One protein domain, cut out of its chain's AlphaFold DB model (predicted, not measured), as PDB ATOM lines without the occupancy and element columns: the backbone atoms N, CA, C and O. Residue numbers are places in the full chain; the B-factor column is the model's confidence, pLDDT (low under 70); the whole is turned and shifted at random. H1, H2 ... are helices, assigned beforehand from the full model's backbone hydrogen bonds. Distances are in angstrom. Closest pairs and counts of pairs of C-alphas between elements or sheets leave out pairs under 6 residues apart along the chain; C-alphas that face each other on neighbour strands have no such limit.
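AT A GLANCE: This is residues 85 to 299 of the 306 residues of an uncharacterized protein of Lachnospiraceae bacterium A4 (UniProt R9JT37). A long helical hairpin of H1 and H2 makes most of a rod; H7 and H9 pack along part of it as a four-helix up-and-down bundle, with short H8 between them in the chain, and H3 to H6 form a small head beyond the last residues of H2. At the other end the hairpin's tip, residues 125 to 130, sticks out. The printed part has 215 residues with nine named helices, H1 to H9 in order, and no named strand: all helix. It is extended, with a radius of gyration of the C-alphas of 27.1 A and spans of 98 by 26 by 25 A.

HOW THE PARTS SIT: H1, residues 88 to 124, and H2, residues 129 to 176, are a hairpin at a shallow tilt of 8 degrees; their closest C-alphas, Ala 114 and Phe 139, are 5.9 A apart. H7, residues 245 to 261, touches H1 at residues 89 to 104 alone, closest C-alphas His 97 and Val 258, 5.5 A. H9, residues 278 to 291, touches H7, closest C-alphas Ile 254 and Ser 283, 6.3 A. H8, residues 266 to 272, touches H7, closest C-alphas Ala 261 and Ser 269, 4.4 A. H5, residues 213 to 226, touches H2 only at their ends and only just, with 3 pairs of C-alphas within 8 A, closest Tyr 176 and Pro 213, 5.6 A. H5 touches H6, residues 231 to 241, at a steep tilt of 51 degrees, closest C-alphas Arg 217 and Gly 237, 4.9 A. H4, residues 199 to 208, forms a hairpin with H5, and H3, residues 185 to 192, only just touches H5, with 3 pairs within 8 A. Every O i to N i+4 pair is within hydrogen-bond range except in H1, 31 of 33, and H8, 2 of 3.

IN THESE COORDINATES: H1 begins at C-alpha 88 (85.540, 51.124, 12.379) and is 54.6 A long; H2 is 69.0 A, H7 24.7 A. H9 ends at C-alpha 291 (78.860, 57.475, 15.731).

THE WHOLE: The C-alphas farthest apart, Asn 127 and Ile 195, are 98.3 A apart. The printed part has no cut and no long link. Residues 275 to 277 and 298 to 299 have pLDDT under 70.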
ATOM      1  N   THR A  85      85.176  55.922   8.994       85.50
ATOM      2  CA  THR A  85      84.767  56.412  10.315       85.50
ATOM      3  C   THR A  85      85.766  56.014  11.394       85.50
ATOM      4  O   THR A  85      86.542  55.067  11.268       85.50
ATOM      5  N   PHE A  86      85.747  56.747  12.507       90.19
ATOM      6  CA  PHE A  86      86.565  56.410  13.670       90.19
ATOM      7  C   PHE A  86      86.088  55.139  14.380       90.19
ATOM      8  O   PHE A  86      86.898  54.437  14.978       90.19
ATOM      9  N   SER A  87      84.792  54.829  14.309       92.56
ATOM     10  CA  SER A  87      84.207  53.658  14.963       92.56
ATOM     11  C   SER A  87      84.622  52.333  14.319       92.56
ATOM     12  O   SER A  87      84.638  51.311  14.998       92.56
ATOM     13  N   GLU A  88      85.017  52.325  13.044       91.88
ATOM     14  CA  GLU A  88      85.540  51.124  12.379       91.88
ATOM     15  C   GLU A  88      86.865  50.640  12.995       91.88
ATOM     16  O   GLU A  88      87.072  49.438  13.110       91.88
ATOM     17  N   TYR A  89      87.697  51.535  13.540       95.12
ATOM     18  CA  TYR A  89      88.900  51.133  14.288       95.12
ATOM     19  C   TYR A  89      88.568  50.426  15.611       95.12
ATOM     20  O   TYR A  89      89.366  49.635  16.105       95.12
ATOM     21  N   ILE A  90      87.386  50.668  16.190       96.50
ATOM     22  CA  ILE A  90      86.912  49.899  17.349       96.50
ATOM     23  C   ILE A  90      86.516  48.482  16.925       96.50
ATOM     24  O   ILE A  90      86.727  47.547  17.693       96.50
ATOM     25  N   LYS A  91      86.007  48.296  15.699       95.06
ATOM     26  CA  LYS A  91      85.727  46.959  15.153       95.06
ATOM     27  C   LYS A  91      87.012  46.169  14.924       95.06
ATOM     28  O   LYS A  91      87.053  45.002  15.285       95.06
ATOM     29  N   ASP A  92      88.078  46.813  14.450       96.81
ATOM     30  CA  ASP A  92      89.395  46.166  14.362       96.81
ATOM     31  C   ASP A  92      89.852  45.640  15.740       96.81
ATOM     32  O   ASP A  92      90.343  44.520  15.857       96.81
ATOM     33  N   LEU A  93      89.638  46.410  16.818       97.25
ATOM     34  CA  LEU A  93      89.927  45.948  18.183       97.25
ATOM     35  C   LEU A  93      89.016  44.787  18.621       97.25
ATOM     36  O   LEU A  93      89.465  43.906  19.356       97.25
ATOM     37  N   GLN A  94      87.752  44.765  18.180       95.31
ATOM     38  CA  GLN A  94      86.849  43.634  18.416       95.31
ATOM     39  C   GLN A  94      87.333  42.365  17.706       95.31
ATOM     40  O   GLN A  94      87.271  41.290  18.296       95.31
ATOM     41  N   GLU A  95      87.859  42.478  16.487       96.00
ATOM     42  CA  GLU A  95      88.431  41.346  15.749       96.00
ATOM     43  C   GLU A  95      89.679  40.785  16.445       96.00
ATOM     44  O   GLU A  95      89.804  39.566  16.596       96.00
ATOM     45  N   ILE A  96      90.565  41.660  16.940       97.19
ATOM     46  CA  ILE A  96      91.737  41.244  17.726       97.19
ATOM     47  C   ILE A  96      91.285  40.485  18.980       97.19
ATOM     48  O   ILE A  96      91.789  39.395  19.253       97.19
ATOM     49  N   HIS A  97      90.305  41.019  19.717       95.94
ATOM     50  CA  HIS A  97      89.754  40.369  20.910       95.94
ATOM     51  C   HIS A  97      89.127  39.005  20.600       95.94
ATOM     52  O   HIS A  97      89.448  38.021  21.269       95.94
ATOM     53  N   ALA A  98      88.299  38.927  19.555       94.44
ATOM     54  CA  ALA A  98      87.622  37.701  19.136       94.44
ATOM     55  C   ALA A  98      88.602  36.582  18.753       94.44
ATOM     56  O   ALA A  98      88.266  35.404  18.860       94.44
ATOM     57  N   LYS A  99      89.823  36.938  18.341       95.31
ATOM     58  CA  LYS A  99      90.918  36.002  18.084       95.31
ATOM     59  C   LYS A  99      91.694  35.649  19.357       95.31
ATOM     60  O   LYS A  99      91.941  34.474  19.613       95.31
ATOM     61  N   SER A 100      92.100  36.643  20.147       95.69
ATOM     62  CA  SER A 100      93.057  36.443  21.241       95.69
ATOM     63  C   SER A 100      92.428  35.910  22.531       95.69
ATOM     64  O   SER A 100      93.074  35.168  23.270       95.69
ATOM     65  N   ALA A 101      91.174  36.266  22.823       94.69
ATOM     66  CA  ALA A 101      90.495  35.830  24.042       94.69
ATOM     67  C   ALA A 101      90.203  34.314  24.066       94.69
ATOM     68  O   ALA A 101      90.471  33.684  25.094       94.69
ATOM     69  N   PRO A 102      89.714  33.672  22.982       94.44
ATOM     70  CA  PRO A 102      89.596  32.213  22.938       94.44
ATOM     71  C   PRO A 102      90.942  31.505  23.107       94.44
ATOM     72  O   PRO A 102      91.047  30.588  23.913       94.44
ATOM     73  N   GLU A 103      91.996  31.984  22.443       96.25
ATOM     74  CA  GLU A 103      93.337  31.400  22.561       96.25
ATOM     75  C   GLU A 103      93.869  31.464  24.004       96.25
ATOM     76  O   GLU A 103      94.409  30.486  24.523       96.25
ATOM     77  N   ARG A 104      93.641  32.582  24.709       95.50
ATOM     78  CA  ARG A 104      93.973  32.716  26.138       95.50
ATOM     79  C   ARG A 104      93.249  31.685  27.010       95.50
ATOM     80  O   ARG A 104      93.848  31.191  27.975       95.50
ATOM     81  N   ARG A 105      91.978  31.394  26.707       93.75
ATOM     82  CA  ARG A 105      91.166  30.390  27.417       93.75
ATOM     83  C   ARG A 105      91.683  28.980  27.149       93.75
ATOM     84  O   ARG A 105      91.924  28.247  28.099       93.75
ATOM     85  N   GLU A 106      91.980  28.641  25.898       95.19
ATOM     86  CA  GLU A 106      92.553  27.336  25.545       95.19
ATOM     87  C   GLU A 106      93.893  27.073  26.252       95.19
ATOM     88  O   GLU A 106      94.142  25.970  26.741       95.19
ATOM     89  N   LEU A 107      94.763  28.087  26.346       96.00
ATOM     90  CA  LEU A 107      96.024  27.974  27.085       96.00
ATOM     91  C   LEU A 107      95.787  27.691  28.574       96.00
ATOM     92  O   LEU A 107      96.490  26.867  29.164       96.00
ATOM     93  N   LYS A 108      94.783  28.340  29.174       94.62
ATOM     94  CA  LYS A 108      94.395  28.119  30.573       94.62
ATOM     95  C   LYS A 108      93.835  26.718  30.788       94.62
ATOM     96  O   LYS A 108      94.288  26.029  31.693       94.62
ATOM     97  N   GLU A 109      92.936  26.264  29.924       95.00
ATOM     98  CA  GLU A 109      92.355  24.921  30.004       95.00
ATOM     99  C   GLU A 109      93.430  23.826  29.952       95.00
ATOM    100  O   GLU A 109      93.374  22.860  30.714       95.00
ATOM    101  N   ARG A 110      94.460  23.987  29.108       95.62
ATOM    102  CA  ARG A 110      95.605  23.058  29.065       95.62
ATOM    103  C   ARG A 110      96.385  23.038  30.378       95.62
ATOM    104  O   ARG A 110      96.715  21.954  30.864       95.62
ATOM    105  N   MET A 111      96.651  24.208  30.958       95.81
ATOM    106  CA  MET A 111      97.331  24.321  32.250       95.81
ATOM    107  C   MET A 111      96.499  23.702  33.384       95.81
ATOM    108  O   MET A 111      97.030  22.940  34.191       95.81
ATOM    109  N   ASP A 112      95.190  23.949  33.405       95.75
ATOM    110  CA  ASP A 112      94.278  23.400  34.412       95.75
ATOM    111  C   ASP A 112      94.177  21.874  34.317       95.75
ATOM    112  O   ASP A 112      94.171  21.182  35.338       95.75
ATOM    113  N   MET A 113      94.173  21.315  33.101       96.75
ATOM    114  CA  MET A 113      94.250  19.866  32.897       96.75
ATOM    115  C   MET A 113      95.567  19.278  33.415       96.75
ATOM    116  O   MET A 113      95.552  18.234  34.074       96.75
ATOM    117  N   ALA A 114      96.702  19.937  33.155       96.44
ATOM    118  CA  ALA A 114      98.005  19.505  33.660       96.44
ATOM    119  C   ALA A 114      98.065  19.558  35.195       96.44
ATOM    120  O   ALA A 114      98.542  18.613  35.828       96.44
ATOM    121  N   GLN A 115      97.520  20.617  35.799       96.69
ATOM    122  CA  GLN A 115      97.421  20.758  37.249       96.69
ATOM    123  C   GLN A 115      96.536  19.672  37.865       96.69
ATOM    124  O   GLN A 115      96.956  19.005  38.811       96.69
ATOM    125  N   LYS A 116      95.344  19.439  37.311       97.31
ATOM    126  CA  LYS A 116      94.432  18.402  37.800       97.31
ATOM    127  C   LYS A 116      95.069  17.014  37.739       97.31
ATOM    128  O   LYS A 116      95.018  16.278  38.722       97.31
ATOM    129  N   ARG A 117      95.736  16.681  36.627       95.94
ATOM    130  CA  ARG A 117      96.486  15.423  36.479       95.94
ATOM    131  C   ARG A 117      97.577  15.292  37.541       95.94
ATOM    132  O   ARG A 117      97.738  14.224  38.125       95.94
ATOM    133  N   TRP A 118      98.325  16.363  37.802       96.62
ATOM    134  CA  TRP A 118      99.354  16.367  38.841       96.62
ATOM    135  C   TRP A 118      98.764  16.113  40.235       96.62
ATOM    136  O   TRP A 118      99.261  15.256  40.965       96.62
ATOM    137  N   GLU A 119      97.673  16.794  40.588       96.44
ATOM    138  CA  GLU A 119      96.981  16.620  41.870       96.44
ATOM    139  C   GLU A 119      96.406  15.203  42.046       96.44
ATOM    140  O   GLU A 119      96.481  14.632  43.136       96.44
ATOM    141  N   GLU A 120      95.850  14.616  40.984       96.38
ATOM    142  CA  GLU A 120      95.353  13.236  40.973       96.38
ATOM    143  C   GLU A 120      96.499  12.232  41.160       96.38
ATOM    144  O   GLU A 120      96.439  11.387  42.059       96.38
ATOM    145  N   ASN A 121      97.593  12.394  40.411       94.44
ATOM    146  CA  ASN A 121      98.774  11.540  40.514       94.44
ATOM    147  C   ASN A 121      99.416  11.595  41.908       94.44
ATOM    148  O   ASN A 121      99.816  10.559  42.442       94.44
ATOM    149  N   GLN A 122      99.469  12.776  42.535       94.81
ATOM    150  CA  GLN A 122      99.944  12.918  43.915       94.81
ATOM    151  C   GLN A 122      99.096  12.130  44.920       94.81
ATOM    152  O   GLN A 122      99.632  11.608  45.900       94.81
ATOM    153  N   ARG A 123      97.778  12.045  44.704       93.56
ATOM    154  CA  ARG A 123      96.863  11.309  45.588       93.56
ATOM    155  C   ARG A 123      96.978   9.801  45.394       93.56
ATOM    156  O   ARG A 123      97.019   9.070  46.384       93.56
ATOM    157  N   GLU A 124      97.028   9.345  44.146       94.94
ATOM    158  CA  GLU A 124      97.025   7.922  43.791       94.94
ATOM    159  C   GLU A 124      98.385   7.251  44.039       94.94
ATOM    160  O   GLU A 124      98.453   6.184  44.650       94.94
ATOM    161  N   PHE A 125      99.482   7.915  43.664       93.31
ATOM    162  CA  PHE A 125     100.831   7.338  43.658       93.31
ATOM    163  C   PHE A 125     101.731   7.875  44.777       93.31
ATOM    164  O   PHE A 125     102.952   7.885  44.652       93.31
ATOM    165  N   LYS A 126     101.150   8.288  45.912       88.88
ATOM    166  CA  LYS A 126     101.857   8.928  47.045       88.88
ATOM    167  C   LYS A 126     103.088   8.183  47.594       88.88
ATOM    168  O   LYS A 126     103.900   8.796  48.274       88.88
ATOM    169  N   ASN A 127     103.202   6.876  47.344       92.88
ATOM    170  CA  ASN A 127     104.304   6.030  47.814       92.88
ATOM    171  C   ASN A 127     105.320   5.677  46.706       92.88
ATOM    172  O   ASN A 127     106.277   4.959  46.983       92.88
ATOM    173  N   ASP A 128     105.112   6.132  45.466       93.56
ATOM    174  CA  ASP A 128     106.019   5.899  44.335       93.56
ATOM    175  C   ASP A 128     106.753   7.198  43.971       93.56
ATOM    176  O   ASP A 128     106.338   7.977  43.109       93.56
ATOM    177  N   GLU A 129     107.869   7.441  44.659       91.75
ATOM    178  CA  GLU A 129     108.678   8.651  44.475       91.75
ATOM    179  C   GLU A 129     109.240   8.781  43.053       91.75
ATOM    180  O   GLU A 129     109.321   9.886  42.516       91.75
ATOM    181  N   HIS A 130     109.603   7.666  42.411       93.31
ATOM    182  CA  HIS A 130     110.158   7.678  41.056       93.31
ATOM    183  C   HIS A 130     109.101   8.020  40.003       93.31
ATOM    184  O   HIS A 130     109.400   8.704  39.019       93.31
ATOM    185  N   PHE A 131     107.868   7.550  40.182       94.06
ATOM    186  CA  PHE A 131     106.741   7.968  39.359       94.06
ATOM    187  C   PHE A 131     106.433   9.457  39.557       94.06
ATOM    188  O   PHE A 131     106.422  10.209  38.580       94.06
ATOM    189  N   LEU A 132     106.284   9.909  40.807       94.56
ATOM    190  CA  LEU A 132     105.966  11.307  41.112       94.56
ATOM    191  C   LEU A 132     107.050  12.279  40.638       94.56
ATOM    192  O   LEU A 132     106.723  13.365  40.167       94.56
ATOM    193  N   ALA A 133     108.329  11.903  40.704       94.06
ATOM    194  CA  ALA A 133     109.416  12.724  40.177       94.06
ATOM    195  C   ALA A 133     109.296  12.942  38.660       94.06
ATOM    196  O   ALA A 133     109.524  14.054  38.189       94.06
ATOM    197  N   ARG A 134     108.902  11.911  37.899       93.88
ATOM    198  CA  ARG A 134     108.701  12.016  36.444       93.88
ATOM    199  C   ARG A 134     107.473  12.850  36.095       93.88
ATOM    200  O   ARG A 134     107.576  13.747  35.268       93.88
ATOM    201  N   GLU A 135     106.343  12.615  36.756       94.88
ATOM    202  CA  GLU A 135     105.126  13.406  36.514       94.88
ATOM    203  C   GLU A 135     105.293  14.870  36.945       94.88
ATOM    204  O   GLU A 135     104.731  15.762  36.313       94.88
ATOM    205  N   LYS A 136     106.122  15.146  37.962       95.00
ATOM    206  CA  LYS A 136     106.460  16.520  38.349       95.00
ATOM    207  C   LYS A 136     107.170  17.268  37.224       95.00
ATOM    208  O   LYS A 136     106.892  18.446  37.037       95.00
ATOM    209  N   VAL A 137     108.074  16.610  36.494       95.81
ATOM    210  CA  VAL A 137     108.748  17.220  35.335       95.81
ATOM    211  C   VAL A 137     107.718  17.592  34.271       95.81
ATOM    212  O   VAL A 137     107.684  18.740  33.861       95.81
ATOM    213  N   VAL A 138     106.798  16.683  33.935       94.38
ATOM    214  CA  VAL A 138     105.721  16.950  32.961       94.38
ATOM    215  C   VAL A 138     104.855  18.146  33.377       94.38
ATOM    216  O   VAL A 138     104.522  18.990  32.547       94.38
ATOM    217  N   PHE A 139     104.498  18.244  34.659       96.44
ATOM    218  CA  PHE A 139     103.742  19.385  35.181       96.44
ATOM    219  C   PHE A 139     104.531  20.702  35.101       96.44
ATOM    220  O   PHE A 139     103.972  21.729  34.719       96.44
ATOM    221  N   LEU A 140     105.821  20.682  35.450       97.12
ATOM    222  CA  LEU A 140     106.682  21.866  35.375       97.12
ATOM    223  C   LEU A 140     106.897  22.324  33.927       97.12
ATOM    224  O   LEU A 140     106.835  23.524  33.672       97.12
ATOM    225  N   ASP A 141     107.069  21.388  32.994       96.44
ATOM    226  CA  ASP A 141     107.178  21.682  31.563       96.44
ATOM    227  C   ASP A 141     105.892  22.354  31.053       96.44
ATOM    228  O   ASP A 141     105.956  23.391  30.396       96.44
ATOM    229  N   ALA A 142     104.715  21.836  31.430       96.06
ATOM    230  CA  ALA A 142     103.427  22.442  31.077       96.06
ATOM    231  C   ALA A 142     103.250  23.850  31.679       96.06
ATOM    232  O   ALA A 142     102.728  24.749  31.017       96.06
ATOM    233  N   GLN A 143     103.713  24.067  32.914       96.44
ATOM    234  CA  GLN A 143     103.691  25.382  33.557       96.44
ATOM    235  C   GLN A 143     104.610  26.386  32.843       96.44
ATOM    236  O   GLN A 143     104.244  27.552  32.667       96.44
ATOM    237  N   GLU A 144     105.805  25.955  32.436       96.56
ATOM    238  CA  GLU A 144     106.734  26.795  31.682       96.56
ATOM    239  C   GLU A 144     106.193  27.119  30.285       96.56
ATOM    240  O   GLU A 144     106.217  28.284  29.877       96.56
ATOM    241  N   GLU A 145     105.648  26.120  29.588       96.50
ATOM    242  CA  GLU A 145     105.010  26.286  28.283       96.50
ATOM    243  C   GLU A 145     103.843  27.277  28.363       96.50
ATOM    244  O   GLU A 145     103.785  28.225  27.578       96.50
ATOM    245  N   TYR A 146     102.963  27.126  29.358       96.19
ATOM    246  CA  TYR A 146     101.866  28.058  29.606       96.19
ATOM    247  C   TYR A 146     102.377  29.494  29.763       96.19
ATOM    248  O   TYR A 146     101.947  30.387  29.033       96.19
ATOM    249  N   ARG A 147     103.351  29.724  30.650       95.75
ATOM    250  CA  ARG A 147     103.907  31.065  30.890       95.75
ATOM    251  C   ARG A 147     104.508  31.677  29.622       95.75
ATOM    252  O   ARG A 147     104.334  32.869  29.377       95.75
ATOM    253  N   ASN A 148     105.230  30.887  28.831       97.00
ATOM    254  CA  ASN A 148     105.853  31.365  27.599       97.00
ATOM    255  C   ASN A 148     104.798  31.700  26.533       97.00
ATOM    256  O   ASN A 148     104.873  32.762  25.917       97.00
ATOM    257  N   ASN A 149     103.779  30.852  26.379       97.62
ATOM    258  CA  ASN A 149     102.693  31.068  25.425       97.62
ATOM    259  C   ASN A 149     101.831  32.284  25.787       97.62
ATOM    260  O   ASN A 149     101.447  33.036  24.895       97.62
ATOM    261  N   ILE A 150     101.567  32.530  27.076       97.06
ATOM    262  CA  ILE A 150     100.854  33.739  27.519       97.06
ATOM    263  C   ILE A 150     101.626  35.007  27.152       97.06
ATOM    264  O   ILE A 150     101.044  35.936  26.596       97.06
ATOM    265  N   LYS A 151     102.937  35.042  27.407       96.75
ATOM    266  CA  LYS A 151     103.771  36.204  27.062       96.75
ATOM    267  C   LYS A 151     103.814  36.460  25.564       96.75
ATOM    268  O   LYS A 151     103.754  37.609  25.132       96.75
ATOM    269  N   GLU A 152     103.907  35.398  24.774       97.69
ATOM    270  CA  GLU A 152     103.900  35.510  23.319       97.69
ATOM    271  C   GLU A 152     102.541  35.986  22.790       97.69
ATOM    272  O   GLU A 152     102.490  36.871  21.934       97.69
ATOM    273  N   LEU A 153     101.438  35.477  23.352       98.06
ATOM    274  CA  LEU A 153     100.090  35.950  23.038       98.06
ATOM    275  C   LEU A 153      99.943  37.444  23.351       98.06
ATOM    276  O   LEU A 153      99.496  38.201  22.493       98.06
ATOM    277  N   GLN A 154     100.378  37.886  24.534       97.75
ATOM    278  CA  GLN A 154     100.360  39.298  24.925       97.75
ATOM    279  C   GLN A 154     101.160  40.176  23.967       97.75
ATOM    280  O   GLN A 154     100.659  41.206  23.521       97.75
ATOM    281  N   ARG A 155     102.384  39.754  23.621       98.00
ATOM    282  CA  ARG A 155     103.254  40.475  22.685       98.00
ATOM    283  C   ARG A 155     102.572  40.643  21.328       98.00
ATOM    284  O   ARG A 155     102.472  41.762  20.833       98.00
ATOM    285  N   ARG A 156     102.062  39.551  20.750       98.06
ATOM    286  CA  ARG A 156     101.384  39.571  19.446       98.06
ATOM    287  C   ARG A 156     100.115  40.425  19.475       98.06
ATOM    288  O   ARG A 156      99.910  41.233  18.577       98.06
ATOM    289  N   THR A 157      99.285  40.284  20.509       97.81
ATOM    290  CA  THR A 157      98.079  41.104  20.680       97.81
ATOM    291  C   THR A 157      98.429  42.587  20.794       97.81
ATOM    292  O   THR A 157      97.786  43.414  20.154       97.81
ATOM    293  N   GLN A 158      99.473  42.937  21.548       97.88
ATOM    294  CA  GLN A 158      99.912  44.323  21.680       97.88
ATOM    295  C   GLN A 158     100.437  44.900  20.358       97.88
ATOM    296  O   GLN A 158     100.135  46.049  20.041       97.88
ATOM    297  N   GLU A 159     101.165  44.121  19.558       97.38
ATOM    298  CA  GLU A 159     101.608  44.542  18.220       97.38
ATOM    299  C   GLU A 159     100.431  44.810  17.275       97.38
ATOM    300  O   GLU A 159     100.414  45.837  16.594       97.38
ATOM    301  N   GLU A 160      99.421  43.935  17.271       97.44
ATOM    302  CA  GLU A 160      98.205  44.128  16.472       97.44
ATOM    303  C   GLU A 160      97.448  45.398  16.911       97.44
ATOM    304  O   GLU A 160      97.073  46.215  16.068       97.44
ATOM    305  N   ILE A 161      97.308  45.635  18.223       97.88
ATOM    306  CA  ILE A 161      96.699  46.862  18.767       97.88
ATOM    307  C   ILE A 161      97.494  48.107  18.350       97.88
ATOM    308  O   ILE A 161      96.899  49.101  17.930       97.88
ATOM    309  N   GLN A 162      98.826  48.076  18.447       96.75
ATOM    310  CA  GLN A 162      99.685  49.204  18.074       96.75
ATOM    311  C   GLN A 162      99.596  49.532  16.581       96.75
ATOM    312  O   GLN A 162      99.620  50.709  16.216       96.75
ATOM    313  N   ALA A 163      99.452  48.522  15.719       94.06
ATOM    314  CA  ALA A 163      99.243  48.729  14.291       94.06
ATOM    315  C   ALA A 163      97.928  49.481  14.024       94.06
ATOM    316  O   ALA A 163      97.939  50.516  13.354       94.06
ATOM    317  N   VAL A 164      96.821  49.033  14.633       95.81
ATOM    318  CA  VAL A 164      95.521  49.721  14.539       95.81
ATOM    319  C   VAL A 164      95.613  51.136  15.120       95.81
ATOM    320  O   VAL A 164      95.123  52.089  14.517       95.81
ATOM    321  N   GLN A 165      96.292  51.309  16.258       96.44
ATOM    322  CA  GLN A 165      96.482  52.616  16.887       96.44
ATOM    323  C   GLN A 165      97.246  53.587  15.976       96.44
ATOM    324  O   GLN A 165      96.885  54.760  15.894       96.44
ATOM    325  N   ALA A 166      98.291  53.126  15.287       91.88
ATOM    326  CA  ALA A 166      99.073  53.963  14.383       91.88
ATOM    327  C   ALA A 166      98.241  54.446  13.183       91.88
ATOM    328  O   ALA A 166      98.339  55.610  12.787       91.88
ATOM    329  N   GLU A 167      97.403  53.574  12.619       89.88
ATOM    330  CA  GLU A 167      96.465  53.937  11.553       89.88
ATOM    331  C   GLU A 167      95.390  54.907  12.056       89.88
ATOM    332  O   GLU A 167      95.111  55.921  11.412       89.88
ATOM    333  N   TYR A 168      94.850  54.647  13.246       94.19
ATOM    334  CA  TYR A 168      93.845  55.487  13.879       94.19
ATOM    335  C   TYR A 168      94.355  56.902  14.169       94.19
ATOM    336  O   TYR A 168      93.709  57.892  13.820       94.19
ATOM    337  N   GLU A 169      95.551  57.017  14.750       93.12
ATOM    338  CA  GLU A 169      96.199  58.304  14.999       93.12
ATOM    339  C   GLU A 169      96.492  59.045  13.698       93.12
ATOM    340  O   GLU A 169      96.330  60.264  13.638       93.12
ATOM    341  N   ARG A 170      96.886  58.340  12.631       87.81
ATOM    342  CA  ARG A 170      97.063  58.958  11.311       87.81
ATOM    343  C   ARG A 170      95.753  59.566  10.811       87.81
ATOM    344  O   ARG A 170      95.761  60.720  10.384       87.81
ATOM    345  N   HIS A 171      94.642  58.837  10.925       87.94
ATOM    346  CA  HIS A 171      93.323  59.320  10.517       87.94
ATOM    347  C   HIS A 171      92.867  60.526  11.346       87.94
ATOM    348  O   HIS A 171      92.487  61.552  10.782       87.94
ATOM    349  N   LEU A 172      92.966  60.458  12.676       90.94
ATOM    350  CA  LEU A 172      92.612  61.579  13.550       90.94
ATOM    351  C   LEU A 172      93.461  62.820  13.271       90.94
ATOM    352  O   LEU A 172      92.933  63.931  13.176       90.94
ATOM    353  N   ASN A 173      94.774  62.641  13.133       89.94
ATOM    354  CA  ASN A 173      95.685  63.751  12.891       89.94
ATOM    355  C   ASN A 173      95.438  64.396  11.529       89.94
ATOM    356  O   ASN A 173      95.478  65.619  11.446       89.94
ATOM    357  N   ASP A 174      95.137  63.624  10.484       85.06
ATOM    358  CA  ASP A 174      94.743  64.200   9.198       85.06
ATOM    359  C   ASP A 174      93.406  64.949   9.286       85.06
ATOM    360  O   ASP A 174      93.276  66.078   8.804       85.06
ATOM    361  N   PHE A 175      92.406  64.354   9.939       87.19
ATOM    362  CA  PHE A 175      91.069  64.930  10.029       87.19
ATOM    363  C   PHE A 175      91.062  66.273  10.778       87.19
ATOM    364  O   PHE A 175      90.506  67.263  10.289       87.19
ATOM    365  N   TYR A 176      91.732  66.340  11.931       89.56
ATOM    366  CA  TYR A 176      91.790  67.548  12.753       89.56
ATOM    367  C   TYR A 176      92.952  68.493  12.414       89.56
ATOM    368  O   TYR A 176      92.976  69.616  12.934       89.56
ATOM    369  N   ALA A 177      93.910  68.116  11.563       86.75
ATOM    370  CA  ALA A 177      94.962  69.038  11.138       86.75
ATOM    371  C   ALA A 177      94.371  70.284  10.463       86.75
ATOM    372  O   ALA A 177      93.367  70.228   9.752       86.75
ATOM    373  N   ALA A 178      95.026  71.429  10.672       83.44
ATOM    374  CA  ALA A 178      94.737  72.617   9.882       83.44
ATOM    375  C   ALA A 178      95.041  72.313   8.408       83.44
ATOM    376  O   ALA A 178      96.190  72.026   8.053       83.44
ATOM    377  N   ASN A 179      94.011  72.361   7.567       78.25
ATOM    378  CA  ASN A 179      94.105  71.997   6.161       78.25
ATOM    379  C   ASN A 179      93.517  73.112   5.289       78.25
ATOM    380  O   ASN A 179      92.310  73.343   5.300       78.25
ATOM    381  N   GLY A 180      94.388  73.785   4.531       72.12
ATOM    382  CA  GLY A 180      94.004  74.865   3.619       72.12
ATOM    383  C   GLY A 180      93.043  74.412   2.521       72.12
ATOM    384  O   GLY A 180      92.159  75.169   2.153       72.12
ATOM    385  N   ASN A 181      93.138  73.159   2.081       71.69
ATOM    386  CA  ASN A 181      92.306  72.620   1.001       71.69
ATOM    387  C   ASN A 181      90.878  72.323   1.479       71.69
ATOM    388  O   ASN A 181      89.964  72.160   0.681       71.69
ATOM    389  N   ARG A 182      90.667  72.277   2.802       74.00
ATOM    390  CA  ARG A 182      89.337  72.200   3.415       74.00
ATOM    391  C   ARG A 182      88.747  73.592   3.664       74.00
ATOM    392  O   ARG A 182      87.694  73.690   4.278       74.00
ATOM    393  N   ILE A 183      89.400  74.678   3.255       82.25
ATOM    394  CA  ILE A 183      88.846  76.020   3.438       82.25
ATOM    395  C   ILE A 183      87.830  76.307   2.334       82.25
ATOM    396  O   ILE A 183      88.156  76.278   1.153       82.25
ATOM    397  N   ASP A 184      86.606  76.648   2.731       83.19
ATOM    398  CA  ASP A 184      85.643  77.266   1.821       83.19
ATOM    399  C   ASP A 184      85.981  78.758   1.683       83.19
ATOM    400  O   ASP A 184      85.738  79.573   2.582       83.19
ATOM    401  N   ASP A 185      86.558  79.120   0.537       83.88
ATOM    402  CA  ASP A 185      86.954  80.491   0.217       83.88
ATOM    403  C   ASP A 185      85.786  81.484   0.253       83.88
ATOM    404  O   ASP A 185      85.972  82.646   0.630       83.88
ATOM    405  N   SER A 186      84.580  81.056  -0.124       81.88
ATOM    406  CA  SER A 186      83.393  81.917  -0.113       81.88
ATOM    407  C   SER A 186      82.959  82.196   1.320       81.88
ATOM    408  O   SER A 186      82.742  83.356   1.685       81.88
ATOM    409  N   ALA A 187      82.927  81.158   2.157       87.06
ATOM    410  CA  ALA A 187      82.664  81.288   3.584       87.06
ATOM    411  C   ALA A 187      83.709  82.182   4.272       87.06
ATOM    412  O   ALA A 187      83.352  83.087   5.025       87.06
ATOM    413  N   VAL A 188      85.001  82.010   3.976       88.88
ATOM    414  CA  VAL A 188      86.060  82.856   4.555       88.88
ATOM    415  C   VAL A 188      85.963  84.307   4.088       88.88
ATOM    416  O   VAL A 188      86.172  85.216   4.895       88.88
ATOM    417  N   ARG A 189      85.627  84.564   2.819       89.25
ATOM    418  CA  ARG A 189      85.370  85.933   2.336       89.25
ATOM    419  C   ARG A 189      84.193  86.568   3.064       89.25
ATOM    420  O   ARG A 189      84.294  87.735   3.434       89.25
ATOM    421  N   LEU A 190      83.127  85.811   3.323       89.69
ATOM    422  CA  LEU A 190      81.982  86.287   4.096       89.69
ATOM    423  C   LEU A 190      82.388  86.635   5.537       89.69
ATOM    424  O   LEU A 190      82.123  87.752   5.978       89.69
ATOM    425  N   LEU A 191      83.132  85.760   6.222       91.38
ATOM    426  CA  LEU A 191      83.676  86.025   7.566       91.38
ATOM    427  C   LEU A 191      84.612  87.250   7.592       91.38
ATOM    428  O   LEU A 191      84.730  87.932   8.608       91.38
ATOM    429  N   LYS A 192      85.290  87.565   6.484       89.94
ATOM    430  CA  LYS A 192      86.186  88.732   6.365       89.94
ATOM    431  C   LYS A 192      85.516  89.987   5.799       89.94
ATOM    432  O   LYS A 192      86.168  91.024   5.718       89.94
ATOM    433  N   SER A 193      84.243  89.920   5.416       88.12
ATOM    434  CA  SER A 193      83.543  91.008   4.715       88.12
ATOM    435  C   SER A 193      83.256  92.239   5.584       88.12
ATOM    436  O   SER A 193      82.914  93.294   5.055       88.12
ATOM    437  N   GLY A 194      83.365  92.114   6.911       82.44
ATOM    438  CA  GLY A 194      82.953  93.145   7.868       82.44
ATOM    439  C   GLY A 194      81.437  93.210   8.094       82.44
ATOM    440  O   GLY A 194      80.979  94.011   8.908       82.44
ATOM    441  N   ILE A 195      80.656  92.365   7.414       86.00
ATOM    442  CA  ILE A 195      79.227  92.197   7.683       86.00
ATOM    443  C   ILE A 195      79.070  91.505   9.036       86.00
ATOM    444  O   ILE A 195      79.694  90.479   9.305       86.00
ATOM    445  N   ARG A 196      78.205  92.058   9.889       86.06
ATOM    446  CA  ARG A 196      77.826  91.408  11.142       86.06
ATOM    447  C   ARG A 196      76.812  90.306  10.845       86.06
ATOM    448  O   ARG A 196      75.630  90.597  10.682       86.06
ATOM    449  N   LEU A 197      77.299  89.071  10.785       88.88
ATOM    450  CA  LEU A 197      76.466  87.883  10.629       88.88
ATOM    451  C   LEU A 197      75.540  87.710  11.837       88.88
ATOM    452  O   LEU A 197      75.914  87.986  12.980       88.88
ATOM    453  N   THR A 198      74.319  87.271  11.561       89.69
ATOM    454  CA  THR A 198      73.323  86.895  12.564       89.69
ATOM    455  C   THR A 198      73.641  85.523  13.156       89.69
ATOM    456  O   THR A 198      74.324  84.706  12.536       89.69
ATOM    457  N   ASP A 199      73.098  85.232  14.339       87.50
ATOM    458  CA  ASP A 199      73.293  83.928  14.988       87.50
ATOM    459  C   ASP A 199      72.804  82.770  14.098       87.50
ATOM    460  O   ASP A 199      73.479  81.754  13.987       87.50
ATOM    461  N   ALA A 200      71.692  82.957  13.376       89.94
ATOM    462  CA  ALA A 200      71.154  81.957  12.452       89.94
ATOM    463  C   ALA A 200      72.081  81.682  11.251       89.94
ATOM    464  O   ALA A 200      72.193  80.540  10.803       89.94
ATOM    465  N   GLU A 201      72.759  82.709  10.730       91.81
ATOM    466  CA  GLU A 201      73.738  82.549   9.647       91.81
ATOM    467  C   GLU A 201      74.982  81.806  10.139       91.81
ATOM    468  O   GLU A 201      75.441  80.880   9.473       91.81
ATOM    469  N   ILE A 202      75.481  82.147  11.332       93.38
ATOM    470  CA  ILE A 202      76.595  81.429  11.962       93.38
ATOM    471  C   ILE A 202      76.225  79.966  12.222       93.38
ATOM    472  O   ILE A 202      76.991  79.071  11.867       93.38
ATOM    473  N   ASP A 203      75.045  79.702  12.780       91.19
ATOM    474  CA  ASP A 203      74.573  78.342  13.052       91.19
ATOM    475  C   ASP A 203      74.439  77.524  11.759       91.19
ATOM    476  O   ASP A 203      74.808  76.348  11.719       91.19
ATOM    477  N   SER A 204      73.961  78.143  10.676       90.62
ATOM    478  CA  SER A 204      73.923  77.522   9.348       90.62
ATOM    479  C   SER A 204      75.331  77.163   8.856       90.62
ATOM    480  O   SER A 204      75.571  76.018   8.460       90.62
ATOM    481  N   MET A 205      76.292  78.088   8.970       91.94
ATOM    482  CA  MET A 205      77.687  77.844   8.591       91.94
ATOM    483  C   MET A 205      78.327  76.724   9.421       91.94
ATOM    484  O   MET A 205      79.011  75.865   8.862       91.94
ATOM    485  N   VAL A 206      78.088  76.687  10.737       91.94
ATOM    486  CA  VAL A 206      78.563  75.607  11.620       91.94
ATOM    487  C   VAL A 206      77.968  74.267  11.193       91.94
ATOM    488  O   VAL A 206      78.697  73.284  11.067       91.94
ATOM    489  N   ASN A 207      76.662  74.220  10.920       87.56
ATOM    490  CA  ASN A 207      75.986  72.990  10.512       87.56
ATOM    491  C   ASN A 207      76.516  72.429   9.186       87.56
ATOM    492  O   ASN A 207      76.690  71.217   9.072       87.56
ATOM    493  N   GLN A 208      76.821  73.293   8.218       86.56
ATOM    494  CA  GLN A 208      77.412  72.898   6.935       86.56
ATOM    495  C   GLN A 208      78.857  72.395   7.074       86.56
ATOM    496  O   GLN A 208      79.334  71.646   6.227       86.56
ATOM    497  N   ASN A 209      79.551  72.767   8.153       87.31
ATOM    498  CA  ASN A 209      80.967  72.474   8.363       87.31
ATOM    499  C   ASN A 209      81.233  71.468   9.495       87.31
ATOM    500  O   ASN A 209      82.368  71.361   9.953       87.31
ATOM    501  N   LYS A 210      80.238  70.684   9.939       85.88
ATOM    502  CA  LYS A 210      80.425  69.690  11.021       85.88
ATOM    503  C   LYS A 210      81.529  68.668  10.741       85.88
ATOM    504  O   LYS A 210      82.204  68.242  11.672       85.88
ATOM    505  N   GLY A 211      81.746  68.316   9.474       85.25
ATOM    506  CA  GLY A 211      82.841  67.440   9.046       85.25
ATOM    507  C   GLY A 211      84.149  68.158   8.719       85.25
ATOM    508  O   GLY A 211      85.040  67.566   8.118       85.25
ATOM    509  N   ASN A 212      84.277  69.439   9.069       88.06
ATOM    510  CA  ASN A 212      85.409  70.273   8.696       88.06
ATOM    511  C   ASN A 212      85.979  71.025   9.910       88.06
ATOM    512  O   ASN A 212      85.671  72.201  10.130       88.06
ATOM    513  N   PRO A 213      86.859  70.376  10.697       91.00
ATOM    514  CA  PRO A 213      87.442  70.983  11.892       91.00
ATOM    515  C   PRO A 213      88.193  72.291  11.622       91.00
ATOM    516  O   PRO A 213      88.237  73.160  12.492       91.00
ATOM    517  N   THR A 214      88.769  72.459  10.424       90.25
ATOM    518  CA  THR A 214      89.449  73.704  10.041       90.25
ATOM    519  C   THR A 214      88.450  74.855   9.938       90.25
ATOM    520  O   THR A 214      88.646  75.887  10.577       90.25
ATOM    521  N   MET A 215      87.347  74.664   9.210       92.69
ATOM    522  CA  MET A 215      86.304  75.686   9.092       92.69
ATOM    523  C   MET A 215      85.614  75.982  10.425       92.69
ATOM    524  O   MET A 215      85.385  77.148  10.735       92.69
ATOM    525  N   LEU A 216      85.353  74.970  11.261       94.44
ATOM    526  CA  LEU A 216      84.752  75.176  12.587       94.44
ATOM    527  C   LEU A 216      85.612  76.067  13.494       94.44
ATOM    528  O   LEU A 216      85.081  76.932  14.193       94.44
ATOM    529  N   ARG A 217      86.942  75.897  13.459       95.25
ATOM    530  CA  ARG A 217      87.870  76.783  14.180       95.25
ATOM    531  C   ARG A 217      87.810  78.208  13.632       95.25
ATOM    532  O   ARG A 217      87.664  79.130  14.422       95.25
ATOM    533  N   LEU A 218      87.834  78.379  12.306       95.19
ATOM    534  CA  LEU A 218      87.765  79.701  11.665       95.19
ATOM    535  C   LEU A 218      86.462  80.449  11.984       95.19
ATOM    536  O   LEU A 218      86.497  81.650  12.253       95.19
ATOM    537  N   ILE A 219      85.324  79.751  11.980       95.06
ATOM    538  CA  ILE A 219      84.024  80.329  12.347       95.06
ATOM    539  C   ILE A 219      84.037  80.757  13.821       95.06
ATOM    540  O   ILE A 219      83.669  81.887  14.133       95.06
ATOM    541  N   SER A 220      84.515  79.891  14.722       95.56
ATOM    542  CA  SER A 220      84.633  80.221  16.149       95.56
ATOM    543  C   SER A 220      85.561  81.413  16.393       95.56
ATOM    544  O   SER A 220      85.171  82.324  17.117       95.56
ATOM    545  N   ASP A 221      86.741  81.447  15.767       94.44
ATOM    546  CA  ASP A 221      87.699  82.553  15.901       94.44
ATOM    547  C   ASP A 221      87.094  83.881  15.407       94.44
ATOM    548  O   ASP A 221      87.308  84.934  16.011       94.44
ATOM    549  N   HIS A 222      86.299  83.847  14.330       93.88
ATOM    550  CA  HIS A 222      85.578  85.024  13.846       93.88
ATOM    551  C   HIS A 222      84.544  85.526  14.865       93.88
ATOM    552  O   HIS A 222      84.473  86.735  15.110       93.88
ATOM    553  N   CYS A 223      83.754  84.625  15.461       93.25
ATOM    554  CA  CYS A 223      82.782  84.991  16.493       93.25
ATOM    555  C   CYS A 223      83.467  85.626  17.708       93.25
ATOM    556  O   CYS A 223      83.021  86.679  18.169       93.25
ATOM    557  N   ASP A 224      84.582  85.048  18.164       92.31
ATOM    558  CA  ASP A 224      85.363  85.559  19.293       92.31
ATOM    559  C   ASP A 224      85.925  86.961  18.994       92.31
ATOM    560  O   ASP A 224      85.768  87.889  19.794       92.31
ATOM    561  N   ALA A 225      86.505  87.159  17.804       91.69
ATOM    562  CA  ALA A 225      87.073  88.442  17.384       91.69
ATOM    563  C   ALA A 225      86.024  89.563  17.263       91.69
ATOM    564  O   ALA A 225      86.320  90.725  17.550       91.69
ATOM    565  N   ASN A 226      84.793  89.226  16.865       89.19
ATOM    566  CA  ASN A 226      83.708  90.188  16.640       89.19
ATOM    567  C   ASN A 226      82.697  90.261  17.793       89.19
ATOM    568  O   ASN A 226      81.703  90.984  17.689       89.19
ATOM    569  N   LYS A 227      82.948  89.550  18.904       89.31
ATOM    570  CA  LYS A 227      82.061  89.481  20.079       89.31
ATOM    571  C   LYS A 227      80.636  89.032  19.713       89.31
ATOM    572  O   LYS A 227      79.657  89.581  20.220       89.31
ATOM    573  N   ILE A 228      80.528  88.058  18.808       88.19
ATOM    574  CA  ILE A 228      79.262  87.425  18.414       88.19
ATOM    575  C   ILE A 228      78.999  86.252  19.356       88.19
ATOM    576  O   ILE A 228      79.828  85.355  19.495       88.19
ATOM    577  N   THR A 229      77.838  86.246  20.002       85.75
ATOM    578  CA  THR A 229      77.458  85.228  20.986       85.75
ATOM    579  C   THR A 229      76.697  84.077  20.327       85.75
ATOM    580  O   THR A 229      75.508  83.911  20.575       85.75
ATOM    581  N   SER A 230      77.380  83.264  19.513       90.31
ATOM    582  CA  SER A 230      76.816  82.013  18.981       90.31
ATOM    583  C   SER A 230      77.242  80.815  19.832       90.31
ATOM    584  O   SER A 230      78.427  80.487  19.951       90.31
ATOM    585  N   GLN A 231      76.254  80.126  20.409       92.12
ATOM    586  CA  GLN A 231      76.488  78.916  21.194       92.12
ATOM    587  C   GLN A 231      77.027  77.771  20.322       92.12
ATOM    588  O   GLN A 231      77.904  77.029  20.769       92.12
ATOM    589  N   SER A 232      76.550  77.636  19.080       92.62
ATOM    590  CA  SER A 232      77.010  76.578  18.175       92.62
ATOM    591  C   SER A 232      78.486  76.768  17.811       92.62
ATOM    592  O   SER A 232      79.279  75.843  17.979       92.62
ATOM    593  N   ALA A 233      78.895  77.981  17.425       93.50
ATOM    594  CA  ALA A 233      80.285  78.279  17.093       93.50
ATOM    595  C   ALA A 233      81.214  78.023  18.287       93.50
ATOM    596  O   ALA A 233      82.276  77.421  18.124       93.50
ATOM    597  N   SER A 234      80.786  78.397  19.497       93.38
ATOM    598  CA  SER A 234      81.545  78.144  20.723       93.38
ATOM    599  C   SER A 234      81.736  76.647  21.004       93.38
ATOM    600  O   SER A 234      82.865  76.194  21.226       93.38
ATOM    601  N   ILE A 235      80.658  75.856  20.949       94.19
ATOM    602  CA  ILE A 235      80.701  74.411  21.218       94.19
ATOM    603  C   ILE A 235      81.550  73.695  20.165       94.19
ATOM    604  O   ILE A 235      82.519  73.016  20.508       94.19
ATOM    605  N   TYR A 236      81.225  73.863  18.882       94.75
ATOM    606  CA  TYR A 236      81.897  73.140  17.801       94.75
ATOM    607  C   TYR A 236      83.343  73.608  17.607       94.75
ATOM    608  O   TYR A 236      84.223  72.787  17.352       94.75
ATOM    609  N   GLY A 237      83.627  74.897  17.808       94.25
ATOM    610  CA  GLY A 237      84.995  75.407  17.838       94.25
ATOM    611  C   GLY A 237      85.816  74.783  18.965       94.25
ATOM    612  O   GLY A 237      86.956  74.373  18.751       94.25
ATOM    613  N   THR A 238      85.244  74.658  20.166       94.31
ATOM    614  CA  THR A 238      85.909  73.999  21.302       94.31
ATOM    615  C   THR A 238      86.183  72.526  21.008       94.31
ATOM    616  O   THR A 238      87.315  72.075  21.180       94.31
ATOM    617  N   LEU A 239      85.192  71.785  20.503       93.19
ATOM    618  CA  LEU A 239      85.355  70.378  20.119       93.19
ATOM    619  C   LEU A 239      86.434  70.204  19.038       93.19
ATOM    620  O   LEU A 239      87.321  69.366  19.184       93.19
ATOM    621  N   ALA A 240      86.448  71.055  18.008       93.19
ATOM    622  CA  ALA A 240      87.482  71.022  16.975       93.19
ATOM    623  C   ALA A 240      88.888  71.293  17.544       93.19
ATOM    624  O   ALA A 240      89.873  70.734  17.055       93.19
ATOM    625  N   ARG A 241      89.017  72.138  18.578       94.44
ATOM    626  CA  ARG A 241      90.296  72.432  19.259       94.44
ATOM    627  C   ARG A 241      90.750  71.326  20.213       94.44
ATOM    628  O   ARG A 241      91.952  71.192  20.414       94.44
ATOM    629  N   LYS A 242      89.838  70.489  20.727       93.88
ATOM    630  CA  LYS A 242      90.205  69.262  21.465       93.88
ATOM    631  C   LYS A 242      90.938  68.238  20.590       93.88
ATOM    632  O   LYS A 242      91.501  67.292  21.128       93.88
ATOM    633  N   ASN A 243      90.956  68.435  19.267       90.19
ATOM    634  CA  ASN A 243      91.781  67.679  18.326       90.19
ATOM    635  C   ASN A 243      91.537  66.164  18.375       90.19
ATOM    636  O   ASN A 243      92.477  65.405  18.194       90.19
ATOM    637  N   GLY A 244      90.317  65.705  18.653       91.50
ATOM    638  CA  GLY A 244      90.029  64.274  18.740       91.50
ATOM    639  C   GLY A 244      90.365  63.634  20.098       91.50
ATOM    640  O   GLY A 244      90.774  62.477  20.157       91.50
ATOM    641  N   ALA A 245      90.360  64.396  21.197       93.50
ATOM    642  CA  ALA A 245      90.709  63.863  22.520       93.50
ATOM    643  C   ALA A 245      89.707  62.810  23.029       93.50
ATOM    644  O   ALA A 245      90.115  61.859  23.692       93.50
ATOM    645  N   GLU A 246      88.419  62.974  22.719       92.06
ATOM    646  CA  GLU A 246      87.359  62.047  23.137       92.06
ATOM    647  C   GLU A 246      87.461  60.732  22.346       92.06
ATOM    648  O   GLU A 246      87.444  59.651  22.927       92.06
ATOM    649  N   GLU A 247      87.717  60.839  21.044       94.12
ATOM    650  CA  GLU A 247      88.040  59.764  20.107       94.12
ATOM    651  C   GLU A 247      89.239  58.926  20.588       94.12
ATOM    652  O   GLU A 247      89.159  57.699  20.692       94.12
ATOM    653  N   ARG A 248      90.344  59.579  20.967       95.75
ATOM    654  CA  ARG A 248      91.531  58.882  21.496       95.75
ATOM    655  C   ARG A 248      91.259  58.130  22.784       95.75
ATOM    656  O   ARG A 248      91.770  57.025  22.961       95.75
ATOM    657  N   GLU A 249      90.502  58.731  23.694       95.50
ATOM    658  CA  GLU A 249      90.190  58.096  24.970       95.50
ATOM    659  C   GLU A 249      89.257  56.896  24.783       95.50
ATOM    660  O   GLU A 249      89.472  55.849  25.398       95.50
ATOM    661  N   ALA A 250      88.285  57.010  23.874       94.19
ATOM    662  CA  ALA A 250      87.428  55.907  23.459       94.19
ATOM    663  C   ALA A 250      88.248  54.724  22.926       94.19
ATOM    664  O   ALA A 250      88.109  53.602  23.415       94.19
ATOM    665  N   PHE A 251      89.159  54.980  21.983       96.75
ATOM    666  CA  PHE A 251      90.042  53.949  21.435       96.75
ATOM    667  C   PHE A 251      90.917  53.309  22.514       96.75
ATOM    668  O   PHE A 251      90.943  52.087  22.648       96.75
ATOM    669  N   ARG A 252      91.598  54.128  23.330       97.44
ATOM    670  CA  ARG A 252      92.476  53.656  24.412       97.44
ATOM    671  C   ARG A 252      91.728  52.774  25.406       97.44
ATOM    672  O   ARG A 252      92.265  51.761  25.850       97.44
ATOM    673  N   THR A 253      90.499  53.152  25.746       95.81
ATOM    674  CA  THR A 253      89.652  52.396  26.669       95.81
ATOM    675  C   THR A 253      89.394  50.992  26.138       95.81
ATOM    676  O   THR A 253      89.613  50.027  26.868       95.81
ATOM    677  N   ILE A 254      88.991  50.861  24.870       96.69
ATOM    678  CA  ILE A 254      88.728  49.550  24.266       96.69
ATOM    679  C   ILE A 254      90.022  48.755  24.084       96.69
ATOM    680  O   ILE A 254      90.060  47.586  24.456       96.69
ATOM    681  N   ALA A 255      91.100  49.382  23.608       97.56
ATOM    682  CA  ALA A 255      92.404  48.733  23.457       97.56
ATOM    683  C   ALA A 255      92.894  48.133  24.787       97.56
ATOM    684  O   ALA A 255      93.275  46.965  24.845       97.56
ATOM    685  N   GLY A 256      92.771  48.884  25.887       96.50
ATOM    686  CA  GLY A 256      93.122  48.396  27.220       96.50
ATOM    687  C   GLY A 256      92.240  47.240  27.711       96.50
ATOM    688  O   GLY A 256      92.672  46.456  28.551       96.50
ATOM    689  N   MET A 257      91.008  47.095  27.213       95.50
ATOM    690  CA  MET A 257      90.182  45.914  27.502       95.50
ATOM    691  C   MET A 257      90.671  44.678  26.741       95.50
ATOM    692  O   MET A 257      90.666  43.587  27.307       95.50
ATOM    693  N   VAL A 258      91.132  44.846  25.495       96.62
ATOM    694  CA  VAL A 258      91.740  43.759  24.712       96.62
ATOM    695  C   VAL A 258      93.016  43.257  25.394       96.62
ATOM    696  O   VAL A 258      93.173  42.054  25.582       96.62
ATOM    697  N   GLU A 259      93.882  44.163  25.861       96.75
ATOM    698  CA  GLU A 259      95.088  43.797  26.622       96.75
ATOM    699  C   GLU A 259      94.744  43.033  27.913       96.75
ATOM    700  O   GLU A 259      95.371  42.025  28.240       96.75
ATOM    701  N   LYS A 260      93.698  43.460  28.632       95.50
ATOM    702  CA  LYS A 260      93.224  42.770  29.841       95.50
ATOM    703  C   LYS A 260      92.707  41.360  29.559       95.50
ATOM    704  O   LYS A 260      92.922  40.473  30.383       95.50
ATOM    705  N   ALA A 261      92.068  41.130  28.414       95.12
ATOM    706  CA  ALA A 261      91.560  39.811  28.037       95.12
ATOM    707  C   ALA A 261      92.675  38.762  27.879       95.12
ATOM    708  O   ALA A 261      92.415  37.576  28.052       95.12
ATOM    709  N   VAL A 262      93.914  39.189  27.611       95.88
ATOM    710  CA  VAL A 262      95.097  38.317  27.490       95.88
ATOM    711  C   VAL A 262      96.059  38.434  28.681       95.88
ATOM    712  O   VAL A 262      97.199  37.977  28.613       95.88
ATOM    713  N   SER A 263      95.620  39.031  29.792       93.12
ATOM    714  CA  SER A 263      96.444  39.235  30.991       93.12
ATOM    715  C   SER A 263      96.973  37.921  31.596       93.12
ATOM    716  O   SER A 263      96.344  36.860  31.499       93.12
ATOM    717  N   GLU A 264      98.135  38.005  32.256       89.69
ATOM    718  CA  GLU A 264      98.654  36.938  33.127       89.69
ATOM    719  C   GLU A 264      97.778  36.786  34.381       89.69
ATOM    720  O   GLU A 264      97.624  35.681  34.892       89.69
ATOM    721  N   ASP A 265      97.168  37.880  34.854       92.19
ATOM    722  CA  ASP A 265      96.204  37.845  35.954       92.19
ATOM    723  C   ASP A 265      94.892  37.203  35.495       92.19
ATOM    724  O   ASP A 265      94.110  37.813  34.759       92.19
ATOM    725  N   GLU A 266      94.661  35.977  35.967       87.25
ATOM    726  CA  GLU A 266      93.494  35.160  35.637       87.25
ATOM    727  C   GLU A 266      92.182  35.872  35.972       87.25
ATOM    728  O   GLU A 266      91.262  35.877  35.161       87.25
ATOM    729  N   THR A 267      92.116  36.570  37.111       90.25
ATOM    730  CA  THR A 267      90.887  37.270  37.514       90.25
ATOM    731  C   THR A 267      90.504  38.364  36.522       90.25
ATOM    732  O   THR A 267      89.328  38.553  36.206       90.25
ATOM    733  N   THR A 268      91.504  39.056  35.978       90.94
ATOM    734  CA  THR A 268      91.315  40.038  34.918       90.94
ATOM    735  C   THR A 268      90.967  39.350  33.596       90.94
ATOM    736  O   THR A 268      89.976  39.726  32.966       90.94
ATOM    737  N   SER A 269      91.725  38.335  33.167       91.12
ATOM    738  CA  SER A 269      91.471  37.680  31.876       91.12
ATOM    739  C   SER A 269      90.108  36.991  31.814       91.12
ATOM    740  O   SER A 269      89.470  37.025  30.768       91.12
ATOM    741  N   ASP A 270      89.614  36.442  32.922       88.75
ATOM    742  CA  ASP A 270      88.318  35.759  32.976       88.75
ATOM    743  C   ASP A 270      87.148  36.732  32.777       88.75
ATOM    744  O   ASP A 270      86.175  36.423  32.089       88.75
ATOM    745  N   VAL A 271      87.253  37.945  33.331       89.56
ATOM    746  CA  VAL A 271      86.226  38.988  33.174       89.56
ATOM    747  C   VAL A 271      86.205  39.529  31.744       89.56
ATOM    748  O   VAL A 271      85.133  39.734  31.164       89.56
ATOM    749  N   TRP A 272      87.382  39.793  31.176       90.19
ATOM    750  CA  TRP A 272      87.507  40.478  29.888       90.19
ATOM    751  C   TRP A 272      87.544  39.529  28.686       90.19
ATOM    752  O   TRP A 272      87.209  39.956  27.588       90.19
ATOM    753  N   GLY A 273      87.899  38.257  28.875       85.62
ATOM    754  CA  GLY A 273      87.998  37.232  27.829       85.62
ATOM    755  C   GLY A 273      86.765  36.332  27.676       85.62
ATOM    756  O   GLY A 273      86.778  35.415  26.856       85.62
ATOM    757  N   ALA A 274      85.702  36.567  28.452       83.50
ATOM    758  CA  ALA A 274      84.479  35.771  28.383       83.50
ATOM    759  C   ALA A 274      83.743  35.900  27.030       83.50
ATOM    760  O   ALA A 274      83.753  36.941  26.372       83.50
ATOM    761  N   GLU A 275      83.041  34.836  26.649       64.75
ATOM    762  CA  GLU A 275      82.370  34.687  25.349       64.75
ATOM    763  C   GLU A 275      81.183  35.644  25.151       64.75
ATOM    764  O   GLU A 275      80.818  35.951  24.024       64.75
ATOM    765  N   HIS A 276      80.578  36.123  26.243       68.00
ATOM    766  CA  HIS A 276      79.568  37.196  26.272       68.00
ATOM    767  C   HIS A 276      80.059  38.293  27.222       68.00
ATOM    768  O   HIS A 276      79.396  38.682  28.189       68.00
ATOM    769  N   SER A 277      81.318  38.683  27.034       66.75
ATOM    770  CA  SER A 277      82.033  39.548  27.962       66.75
ATOM    771  C   SER A 277      81.445  40.952  28.012       66.75
ATOM    772  O   SER A 277      80.838  41.472  27.073       66.75
ATOM    773  N   HIS A 278      81.737  41.629  29.123       83.12
ATOM    774  CA  HIS A 278      81.562  43.072  29.243       83.12
ATOM    775  C   HIS A 278      82.197  43.838  28.068       83.12
ATOM    776  O   HIS A 278      81.729  44.932  27.758       83.12
ATOM    777  N   PHE A 279      83.209  43.264  27.408       89.75
ATOM    778  CA  PHE A 279      83.867  43.829  26.241       89.75
ATOM    779  C   PHE A 279      82.918  44.055  25.060       89.75
ATOM    780  O   PHE A 279      82.856  45.179  24.574       89.75
ATOM    781  N   GLU A 280      82.154  43.054  24.609       88.62
ATOM    782  CA  GLU A 280      81.283  43.200  23.428       88.62
ATOM    783  C   GLU A 280      80.239  44.302  23.652       88.62
ATOM    784  O   GLU A 280      80.075  45.211  22.840       88.62
ATOM    785  N   ARG A 281      79.612  44.298  24.835       90.44
ATOM    786  CA  ARG A 281      78.649  45.333  25.225       90.44
ATOM    787  C   ARG A 281      79.285  46.725  25.276       90.44
ATOM    788  O   ARG A 281      78.693  47.678  24.781       90.44
ATOM    789  N   LEU A 282      80.448  46.869  25.915       92.62
ATOM    790  CA  LEU A 282      81.101  48.173  26.087       92.62
ATOM    791  C   LEU A 282      81.681  48.704  24.771       92.62
ATOM    792  O   LEU A 282      81.544  49.890  24.492       92.62
ATOM    793  N   SER A 283      82.270  47.839  23.947       93.25
ATOM    794  CA  SER A 283      82.755  48.202  22.611       93.25
ATOM    795  C   SER A 283      81.604  48.587  21.679       93.25
ATOM    796  O   SER A 283      81.703  49.606  21.002       93.25
ATOM    797  N   GLY A 284      80.472  47.874  21.718       93.38
ATOM    798  CA  GLY A 284      79.251  48.258  21.002       93.38
ATOM    799  C   GLY A 284      78.708  49.624  21.443       93.38
ATOM    800  O   GLY A 284      78.477  50.495  20.606       93.38
ATOM    801  N   GLN A 285      78.606  49.860  22.756       93.06
ATOM    802  CA  GLN A 285      78.223  51.171  23.304       93.06
ATOM    803  C   GLN A 285      79.192  52.282  22.878       93.06
ATOM    804  O   GLN A 285      78.768  53.400  22.584       93.06
ATOM    805  N   GLN A 286      80.491  51.984  22.817       93.81
ATOM    806  CA  GLN A 286      81.495  52.945  22.378       93.81
ATOM    807  C   GLN A 286      81.366  53.259  20.884       93.81
ATOM    808  O   GLN A 286      81.462  54.426  20.511       93.81
ATOM    809  N   ILE A 287      81.091  52.260  20.040       93.31
ATOM    810  CA  ILE A 287      80.810  52.445  18.610       93.31
ATOM    811  C   ILE A 287      79.597  53.361  18.417       93.31
ATOM    812  O   ILE A 287      79.675  54.324  17.654       93.31
ATOM    813  N   GLU A 288      78.496  53.103  19.127       92.25
ATOM    814  CA  GLU A 288      77.295  53.946  19.081       92.25
ATOM    815  C   GLU A 288      77.590  55.380  19.535       92.25
ATOM    816  O   GLU A 288      77.206  56.336  18.860       92.25
ATOM    817  N   SER A 289      78.325  55.539  20.641       92.25
ATOM    818  CA  SER A 289      78.724  56.851  21.155       92.25
ATOM    819  C   SER A 289      79.596  57.615  20.158       92.25
ATOM    820  O   SER A 289      79.329  58.788  19.901       92.25
ATOM    821  N   MET A 290      80.586  56.954  19.553       90.81
ATOM    822  CA  MET A 290      81.466  57.562  18.554       90.81
ATOM    823  C   MET A 290      80.707  57.953  17.290       90.81
ATOM    824  O   MET A 290      80.952  59.026  16.753       90.81
ATOM    825  N   ASN A 291      79.742  57.140  16.852       88.38
ATOM    826  CA  ASN A 291      78.860  57.475  15.731       88.38
ATOM    827  C   ASN A 291      77.923  58.656  16.042       88.38
ATOM    828  O   ASN A 291      77.394  59.270  15.117       88.38
ATOM    829  N   ALA A 292      77.740  59.014  17.314       87.88
ATOM    830  CA  ALA A 292      76.962  60.175  17.741       87.88
ATOM    831  C   ALA A 292      77.808  61.448  17.962       87.88
ATOM    832  O   ALA A 292      77.252  62.496  18.302       87.88
ATOM    833  N   TYR A 293      79.134  61.400  17.775       88.69
ATOM    834  CA  TYR A 293      79.987  62.581  17.920       88.69
ATOM    835  C   TYR A 293      79.581  63.700  16.963       88.69
ATOM    836  O   TYR A 293      79.248  63.473  15.804       88.69
ATOM    837  N   SER A 294      79.612  64.936  17.461       84.56
ATOM    838  CA  SER A 294      79.130  66.100  16.708       84.56
ATOM    839  C   SER A 294      80.051  66.503  15.550       84.56
ATOM    840  O   SER A 294      79.597  67.165  14.619       84.56
ATOM    841  N   ILE A 295      81.328  66.117  15.612       85.94
ATOM    842  CA  ILE A 295      82.327  66.342  14.566       85.94
ATOM    843  C   ILE A 295      82.825  64.972  14.128       85.94
ATOM    844  O   ILE A 295      83.382  64.238  14.938       85.94
ATOM    845  N   GLN A 296      82.629  64.633  12.860       82.00
ATOM    846  CA  GLN A 296      83.050  63.355  12.290       82.00
ATOM    847  C   GLN A 296      83.475  63.539  10.836       82.00
ATOM    848  O   GLN A 296      82.992  64.473  10.186       82.00
ATOM    849  N   PRO A 297      84.329  62.651  10.298       78.50
ATOM    850  CA  PRO A 297      84.529  62.551   8.863       78.50
ATOM    851  C   PRO A 297      83.175  62.479   8.161       78.50
ATOM    852  O   PRO A 297      82.260  61.797   8.632       78.50
ATOM    853  N   ALA A 298      83.023  63.210   7.058       63.94
ATOM    854  CA  ALA A 298      81.825  63.080   6.251       63.94
ATOM    855  C   ALA A 298      81.733  61.621   5.793       63.94
ATOM    856  O   ALA A 298      82.561  61.155   5.011       63.94
ATOM    857  N   VAL A 299      80.735  60.890   6.290       53.91
ATOM    858  CA  VAL A 299      80.340  59.633   5.661       53.91
ATOM    859  C   VAL A 299      79.964  60.025   4.244       53.91
ATOM    860  O   VAL A 299      79.089  60.872   4.086       53.91
TER     861      VAL A 299